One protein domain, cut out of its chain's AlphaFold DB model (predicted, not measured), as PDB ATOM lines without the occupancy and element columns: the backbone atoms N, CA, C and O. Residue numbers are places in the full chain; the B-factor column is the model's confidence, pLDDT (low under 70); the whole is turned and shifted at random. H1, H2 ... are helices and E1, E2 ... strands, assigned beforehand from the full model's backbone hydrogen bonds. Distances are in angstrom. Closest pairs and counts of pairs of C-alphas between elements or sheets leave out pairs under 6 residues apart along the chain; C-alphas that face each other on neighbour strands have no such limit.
ATOM      1  N   ILE A  10     -49.702  27.758 -43.059       83.00
ATOM      2  CA  ILE A  10     -48.414  27.110 -42.822       83.00
ATOM      3  C   ILE A  10     -48.364  25.795 -43.597       83.00
ATOM      4  O   ILE A  10     -49.203  24.918 -43.395       83.00
ATOM      5  N   PHE A  11     -47.352  25.640 -44.448       84.94
ATOM      6  CA  PHE A  11     -47.009  24.360 -45.063       84.94
ATOM      7  C   PHE A  11     -45.973  23.650 -44.186       84.94
ATOM      8  O   PHE A  11     -44.794  23.991 -44.215       84.94
ATOM      9  N   ILE A  12     -46.433  22.690 -43.377       81.62
ATOM     10  CA  ILE A  12     -45.606  22.011 -42.361       81.62
ATOM     11  C   ILE A  12     -44.625  21.003 -42.981       81.62
ATOM     12  O   ILE A  12     -43.571  20.751 -42.411       81.62
ATOM     13  N   ASN A  13     -44.951  20.427 -44.141       83.00
ATOM     14  CA  ASN A  13     -44.093  19.441 -44.794       83.00
ATOM     15  C   ASN A  13     -42.800  20.097 -45.323       83.00
ATOM     16  O   ASN A  13     -42.869  21.004 -46.149       83.00
ATOM     17  N   GLU A  14     -41.644  19.614 -44.863       81.56
ATOM     18  CA  GLU A  14     -40.317  20.124 -45.233       81.56
ATOM     19  C   GLU A  14     -39.936  19.849 -46.691       81.56
ATOM     20  O   GLU A  14     -39.264  20.671 -47.309       81.56
ATOM     21  N   ASP A  15     -40.459  18.770 -47.276       79.44
ATOM     22  CA  ASP A  15     -40.233  18.405 -48.680       79.44
ATOM     23  C   ASP A  15     -41.194  19.132 -49.641       79.44
ATOM     24  O   ASP A  15     -41.229  18.883 -50.852       79.44
ATOM     25  N   PHE A  16     -42.048  20.016 -49.116       82.06
ATOM     26  CA  PHE A  16     -43.008  20.741 -49.931       82.06
ATOM     27  C   PHE A  16     -42.336  21.863 -50.726       82.06
ATOM     28  O   PHE A  16     -41.885  22.871 -50.182       82.06
ATOM     29  N   HIS A  17     -42.379  21.744 -52.054       73.56
ATOM     30  CA  HIS A  17     -41.880  22.766 -52.970       73.56
ATOM     31  C   HIS A  17     -43.019  23.427 -53.754       73.56
ATOM     32  O   HIS A  17     -43.667  22.808 -54.601       73.56
ATOM     33  N   LEU A  18     -43.232  24.726 -53.526       75.69
ATOM     34  CA  LEU A  18     -44.230  25.504 -54.257       75.69
ATOM     35  C   LEU A  18     -43.603  26.218 -55.463       75.69
ATOM     36  O   LEU A  18     -42.868  27.193 -55.325       75.69
ATOM     37  N   THR A  19     -43.924  25.763 -56.675       71.31
ATOM     38  CA  THR A  19     -43.371  26.338 -57.913       71.31
ATOM     39  C   THR A  19     -44.216  27.493 -58.461       71.31
ATOM     40  O   THR A  19     -45.445  27.426 -58.548       71.31
ATOM     41  N   GLY A  20     -43.550  28.571 -58.889       69.12
ATOM     42  CA  GLY A  20     -44.210  29.739 -59.490       69.12
ATOM     43  C   GLY A  20     -45.030  30.579 -58.506       69.12
ATOM     44  O   GLY A  20     -45.981  31.245 -58.918       69.12
ATOM     45  N   PHE A  21     -44.690  30.524 -57.218       78.69
ATOM     46  CA  PHE A  21     -45.265  31.374 -56.184       78.69
ATOM     47  C   PHE A  21     -44.625  32.761 -56.212       78.69
ATOM     48  O   PHE A  21     -43.405  32.883 -56.246       78.69
ATOM     49  N   SER A  22     -45.445  33.809 -56.197       72.44
ATOM     50  CA  SER A  22     -44.987  35.203 -56.254       72.44
ATOM     51  C   SER A  22     -44.885  35.870 -54.878       72.44
ATOM     52  O   SER A  22     -44.803  37.091 -54.812       72.44
ATOM     53  N   GLY A  23     -44.944  35.090 -53.794       69.12
ATOM     54  CA  GLY A  23     -45.001  35.610 -52.430       69.12
ATOM     55  C   GLY A  23     -46.404  36.093 -52.044       69.12
ATOM     56  O   GLY A  23     -47.049  36.858 -52.759       69.12
ATOM     57  N   LYS A  24     -46.888  35.642 -50.888       71.62
ATOM     58  CA  LYS A  24     -48.001  36.246 -50.150       71.62
ATOM     59  C   LYS A  24     -47.571  36.331 -48.699       71.62
ATOM     60  O   LYS A  24     -47.117  35.331 -48.158       71.62
ATOM     61  N   GLU A  25     -47.793  37.474 -48.058       72.94
ATOM     62  CA  GLU A  25     -47.422  37.685 -46.652       72.94
ATOM     63  C   GLU A  25     -48.066  36.675 -45.694       72.94
ATOM     64  O   GLU A  25     -47.560  36.456 -44.597       72.94
ATOM     65  N   CYS A  26     -49.201  36.080 -46.066       78.56
ATOM     66  CA  CYS A  26     -49.907  35.117 -45.231       78.56
ATOM     67  C   CYS A  26     -49.426  33.671 -45.382       78.56
ATOM     68  O   CYS A  26     -49.940  32.830 -44.661       78.56
ATOM     69  N   VAL A  27     -48.492  33.358 -46.283       83.56
ATOM     70  CA  VAL A  27     -47.992  31.987 -46.469       83.56
ATOM     71  C   VAL A  27     -46.637  31.847 -45.795       83.56
ATOM     72  O   VAL A  27     -45.782  32.705 -45.981       83.56
ATOM     73  N   MET A  28     -46.469  30.769 -45.035       82.62
ATOM     74  CA  MET A  28     -45.218  30.383 -44.392       82.62
ATOM     75  C   MET A  28     -44.873  28.932 -44.729       82.62
ATOM     76  O   MET A  28     -45.757  28.072 -44.812       82.62
ATOM     77  N   PHE A  29     -43.587  28.667 -44.900       85.94
ATOM     78  CA  PHE A  29     -43.022  27.335 -45.092       85.94
ATOM     79  C   PHE A  29     -42.379  26.816 -43.803       85.94
ATOM     80  O   PHE A  29     -42.100  27.586 -42.886       85.94
ATOM     81  N   SER A  30     -42.128  25.508 -43.737       84.00
ATOM     82  CA  SER A  30     -41.552  24.838 -42.563       84.00
ATOM     83  C   SER A  30     -40.278  25.516 -42.037       84.00
ATOM     84  O   SER A  30     -40.162  25.771 -40.841       84.00
ATOM     85  N   HIS A  31     -39.367  25.902 -42.934       80.94
ATOM     86  CA  HIS A  31     -38.111  26.580 -42.597       80.94
ATOM     87  C   HIS A  31     -38.300  28.008 -42.055       80.94
ATOM     88  O   HIS A  31     -37.399  28.559 -41.433       80.94
ATOM     89  N   GLU A  32     -39.471  28.617 -42.254       81.31
ATOM     90  CA  GLU A  32     -39.804  29.960 -41.761       81.31
ATOM     91  C   GLU A  32     -40.488  29.927 -40.383       81.31
ATOM     92  O   GLU A  32     -40.875  30.972 -39.853       81.31
ATOM     93  N   LEU A  33     -40.655  28.741 -39.785       81.69
ATOM     94  CA  LEU A  33     -41.329  28.577 -38.496       81.69
ATOM     95  C   LEU A  33     -40.439  28.867 -37.295       81.69
ATOM     96  O   LEU A  33     -40.953  29.152 -36.213       81.69
ATOM     97  N   GLU A  34     -39.122  28.840 -37.458       81.31
ATOM     98  CA  GLU A  34     -38.198  29.039 -36.344       81.31
ATOM     99  C   GLU A  34     -38.400  30.390 -35.618       81.31
ATOM    100  O   GLU A  34     -38.544  30.390 -34.390       81.31
ATOM    101  N   PRO A  35     -38.570  31.535 -36.313       77.19
ATOM    102  CA  PRO A  35     -38.960  32.795 -35.677       77.19
ATOM    103  C   PRO A  35     -40.305  32.732 -34.939       77.19
ATOM    104  O   PRO A  35     -40.458  33.345 -33.882       77.19
ATOM    105  N   VAL A  36     -41.280  31.983 -35.468       76.50
ATOM    106  CA  VAL A  36     -42.603  31.819 -34.843       76.50
ATOM    107  C   VAL A  36     -42.475  31.032 -33.541       76.50
ATOM    108  O   VAL A  36     -43.007  31.454 -32.516       76.50
ATOM    109  N   PHE A  37     -41.714  29.936 -33.539       77.44
ATOM    110  CA  PHE A  37     -41.450  29.166 -32.327       77.44
ATOM    111  C   PHE A  37     -40.706  29.990 -31.278       77.44
ATOM    112  O   PHE A  37     -41.051  29.935 -30.099       77.44
ATOM    113  N   ASN A  38     -39.731  30.798 -31.689       80.12
ATOM    114  CA  ASN A  38     -38.998  31.677 -30.778       80.12
ATOM    115  C   ASN A  38     -39.898  32.772 -30.182       80.12
ATOM    116  O   ASN A  38     -39.814  33.062 -28.986       80.12
ATOM    117  N   TYR A  39     -40.823  33.324 -30.969       76.31
ATOM    118  CA  TYR A  39     -41.848  34.240 -30.466       76.31
ATOM    119  C   TYR A  39     -42.771  33.559 -29.442       76.31
ATOM    120  O   TYR A  39     -42.987  34.088 -28.354       76.31
ATOM    121  N   LEU A  40     -43.262  32.354 -29.739       73.69
ATOM    122  CA  LEU A  40     -44.127  31.607 -28.819       73.69
ATOM    123  C   LEU A  40     -43.408  31.226 -27.517       73.69
ATOM    124  O   LEU A  40     -44.025  31.262 -26.458       73.69
ATOM    125  N   LYS A  41     -42.107  30.917 -27.577       76.00
ATOM    126  CA  LYS A  41     -41.276  30.630 -26.394       76.00
ATOM    127  C   LYS A  41     -40.990  31.868 -25.538       76.00
ATOM    128  O   LYS A  41     -40.850  31.740 -24.328       76.00
ATOM    129  N   SER A  42     -40.867  33.045 -26.155       76.94
ATOM    130  CA  SER A  42     -40.573  34.318 -25.467       76.94
ATOM    131  C   SER A  42     -41.823  35.076 -25.005       76.94
ATOM    132  O   SER A  42     -41.731  36.000 -24.195       76.94
ATOM    133  N   SER A  43     -42.997  34.680 -25.495       75.56
ATOM    134  CA  SER A  43     -44.299  35.106 -24.990       75.56
ATOM    135  C   SER A  43     -44.403  34.868 -23.477       75.56
ATOM    136  O   SER A  43     -44.018  33.811 -22.981       75.56
ATOM    137  N   LYS A  44     -44.988  35.822 -22.734       71.88
ATOM    138  CA  LYS A  44     -45.212  35.757 -21.269       71.88
ATOM    139  C   LYS A  44     -46.207  34.661 -20.826       71.88
ATOM    140  O   LYS A  44     -46.709  34.707 -19.707       71.88
ATOM    141  N   GLY A  45     -46.492  33.685 -21.685       72.06
ATOM    142  CA  GLY A  45     -47.472  32.630 -21.471       72.06
ATOM    143  C   GLY A  45     -48.858  32.976 -22.013       72.06
ATOM    144  O   GLY A  45     -49.105  34.054 -22.556       72.06
ATOM    145  N   ILE A  46     -49.771  32.016 -21.890       74.62
ATOM    146  CA  ILE A  46     -51.158  32.144 -22.338       74.62
ATOM    147  C   ILE A  46     -51.926  32.987 -21.315       74.62
ATOM    148  O   ILE A  46     -51.959  32.660 -20.131       74.62
ATOM    149  N   THR A  47     -52.552  34.074 -21.765       83.50
ATOM    150  CA  THR A  47     -53.378  34.931 -20.899       83.50
ATOM    151  C   THR A  47     -54.848  34.523 -20.949       83.50
ATOM    152  O   THR A  47     -55.314  33.986 -21.953       83.50
ATOM    153  N   GLN A  48     -55.619  34.864 -19.913       82.31
ATOM    154  CA  GLN A  48     -57.064  34.602 -19.890       82.31
ATOM    155  C   GLN A  48     -57.801  35.254 -21.070       82.31
ATOM    156  O   GLN A  48     -58.751  34.689 -21.597       82.31
ATOM    157  N   GLN A  49     -57.343  36.420 -21.535       82.38
ATOM    158  CA  GLN A  49     -57.912  37.066 -22.722       82.38
ATOM    159  C   GLN A  49     -57.702  36.232 -23.990       82.38
ATOM    160  O   GLN A  49     -58.603  36.163 -24.821       82.38
ATOM    161  N   MET A  50     -56.543  35.581 -24.135       80.19
ATOM    162  CA  MET A  50     -56.265  34.689 -25.266       80.19
ATOM    163  C   MET A  50     -57.128  33.426 -25.208       80.19
ATOM    164  O   MET A  50     -57.606  32.992 -26.250       80.19
ATOM    165  N   ILE A  51     -57.359  32.880 -24.009       84.12
ATOM    166  CA  ILE A  51     -58.250  31.727 -23.797       84.12
ATOM    167  C   ILE A  51     -59.682  32.098 -24.182       84.12
ATOM    168  O   ILE A  51     -60.254  31.467 -25.059       84.12
ATOM    169  N   ASN A  52     -60.212  33.195 -23.635       87.69
ATOM    170  CA  ASN A  52     -61.566  33.656 -23.950       87.69
ATOM    171  C   ASN A  52     -61.748  33.926 -25.456       87.69
ATOM    172  O   ASN A  52     -62.818  33.695 -26.012       87.69
ATOM    173  N   PHE A  53     -60.703  34.426 -26.121       83.81
ATOM    174  CA  PHE A  53     -60.717  34.643 -27.564       83.81
ATOM    175  C   PHE A  53     -60.692  33.324 -28.348       83.81
ATOM    176  O   PHE A  53     -61.424  33.187 -29.325       83.81
ATOM    177  N   ALA A  54     -59.892  32.345 -27.918       81.94
ATOM    178  CA  ALA A  54     -59.868  31.011 -28.513       81.94
ATOM    179  C   ALA A  54     -61.221  30.298 -28.360       81.94
ATOM    180  O   ALA A  54     -61.727  29.755 -29.337       81.94
ATOM    181  N   ASP A  55     -61.842  30.373 -27.183       86.81
ATOM    182  CA  ASP A  55     -63.160  29.784 -26.925       86.81
ATOM    183  C   ASP A  55     -64.239  30.414 -27.814       86.81
ATOM    184  O   ASP A  55     -65.051  29.704 -28.406       86.81
ATOM    185  N   ALA A  56     -64.213  31.740 -27.979       87.31
ATOM    186  CA  ALA A  56     -65.114  32.435 -28.894       87.31
ATOM    187  C   ALA A  56     -64.896  32.005 -30.355       87.31
ATOM    188  O   ALA A  56     -65.865  31.796 -31.083       87.31
ATOM    189  N   LEU A  57     -63.641  31.830 -30.788       83.12
ATOM    190  CA  LEU A  57     -63.330  31.311 -32.124       83.12
ATOM    191  C   LEU A  57     -63.837  29.880 -32.314       83.12
ATOM    192  O   LEU A  57     -64.371  29.586 -33.375       83.12
ATOM    193  N   ILE A  58     -63.706  29.013 -31.304       83.06
ATOM    194  CA  ILE A  58     -64.212  27.633 -31.337       83.06
ATOM    195  C   ILE A  58     -65.740  27.618 -31.422       83.06
ATOM    196  O   ILE A  58     -66.291  26.874 -32.224       83.06
ATOM    197  N   GLN A  59     -66.433  28.455 -30.646       85.69
ATOM    198  CA  GLN A  59     -67.900  28.545 -30.681       85.69
ATOM    199  C   GLN A  59     -68.435  29.078 -32.014       85.69
ATOM    200  O   GLN A  59     -69.511  28.679 -32.450       85.69
ATOM    201  N   LEU A  60     -67.694  29.985 -32.656       81.25
ATOM    202  CA  LEU A  60     -68.013  30.501 -33.988       81.25
ATOM    203  C   LEU A  60     -67.569  29.557 -35.115       81.25
ATOM    204  O   LEU A  60     -67.956  29.766 -36.265       81.25
ATOM    205  N   HIS A  61     -66.732  28.561 -34.815       75.75
ATOM    206  CA  HIS A  61     -66.263  27.598 -35.799       75.75
ATOM    207  C   HIS A  61     -67.359  26.570 -36.071       75.75
ATOM    208  O   HIS A  61     -67.658  25.706 -35.248       75.75
TER     209      HIS A  61
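AT A GLANCE: This is residues 10 to 61 of the 173 residues of an uncharacterized protein of Macrococcus caseolyticus subsp. hominis (UniProt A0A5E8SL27). The chain makes an open U: a wide loop, residues 10 to 26, closes back on the short strand E1 at one end, the helix H1 makes the base, and the longer helix H2 makes the other arm. Residues 34 to 61, with both helices, stand free of the loop, and the space between the arms is empty. The printed part has 52 residues, with one named strand and two named helices in the order E1, H1, H2; under half of the residues are in named elements, and the class is mostly helix. It is only just extended, close to loose, with a radius of gyration of the C-alphas of 15.1 A and spans of 41 by 28 by 18 A.

HOW THE PARTS SIT: H2, residues 48 to 60, is the longest helix. It is apart from H1, residues 34 to 42, and the link between them, five residues, is tight. E1, residues 27 to 29, is apart from both helices, and its link to H1, four residues, is tight. E1 pairs with no named strand, but residues 10 to 11 pair with its residues 28 to 29, parallel. In H1 and H2 every O i to N i+4 pair is within hydrogen-bond range.

IN THESE COORDINATES: H2 is 18.3 A from first to last C-alpha, from C-alpha 48 at (-57.064, 34.602, -19.890) to C-alpha 60 at (-68.013, 30.501, -33.988). H1 is 12.3 A long and begins with C-alpha 34 at (-38.198, 29.039, -36.344). E1 is 6.9 A long and begins with C-alpha 27 at (-47.992, 31.987, -46.469).

THE WHOLE: The two C-alphas farthest apart are those of Gly 20 and Gln 48, at 41.9 A. The printed part has no cut. Residues 19 to 25 stand free too. The mean pLDDT of the printed part is 79.4, and residues 20 and 23 are under 70.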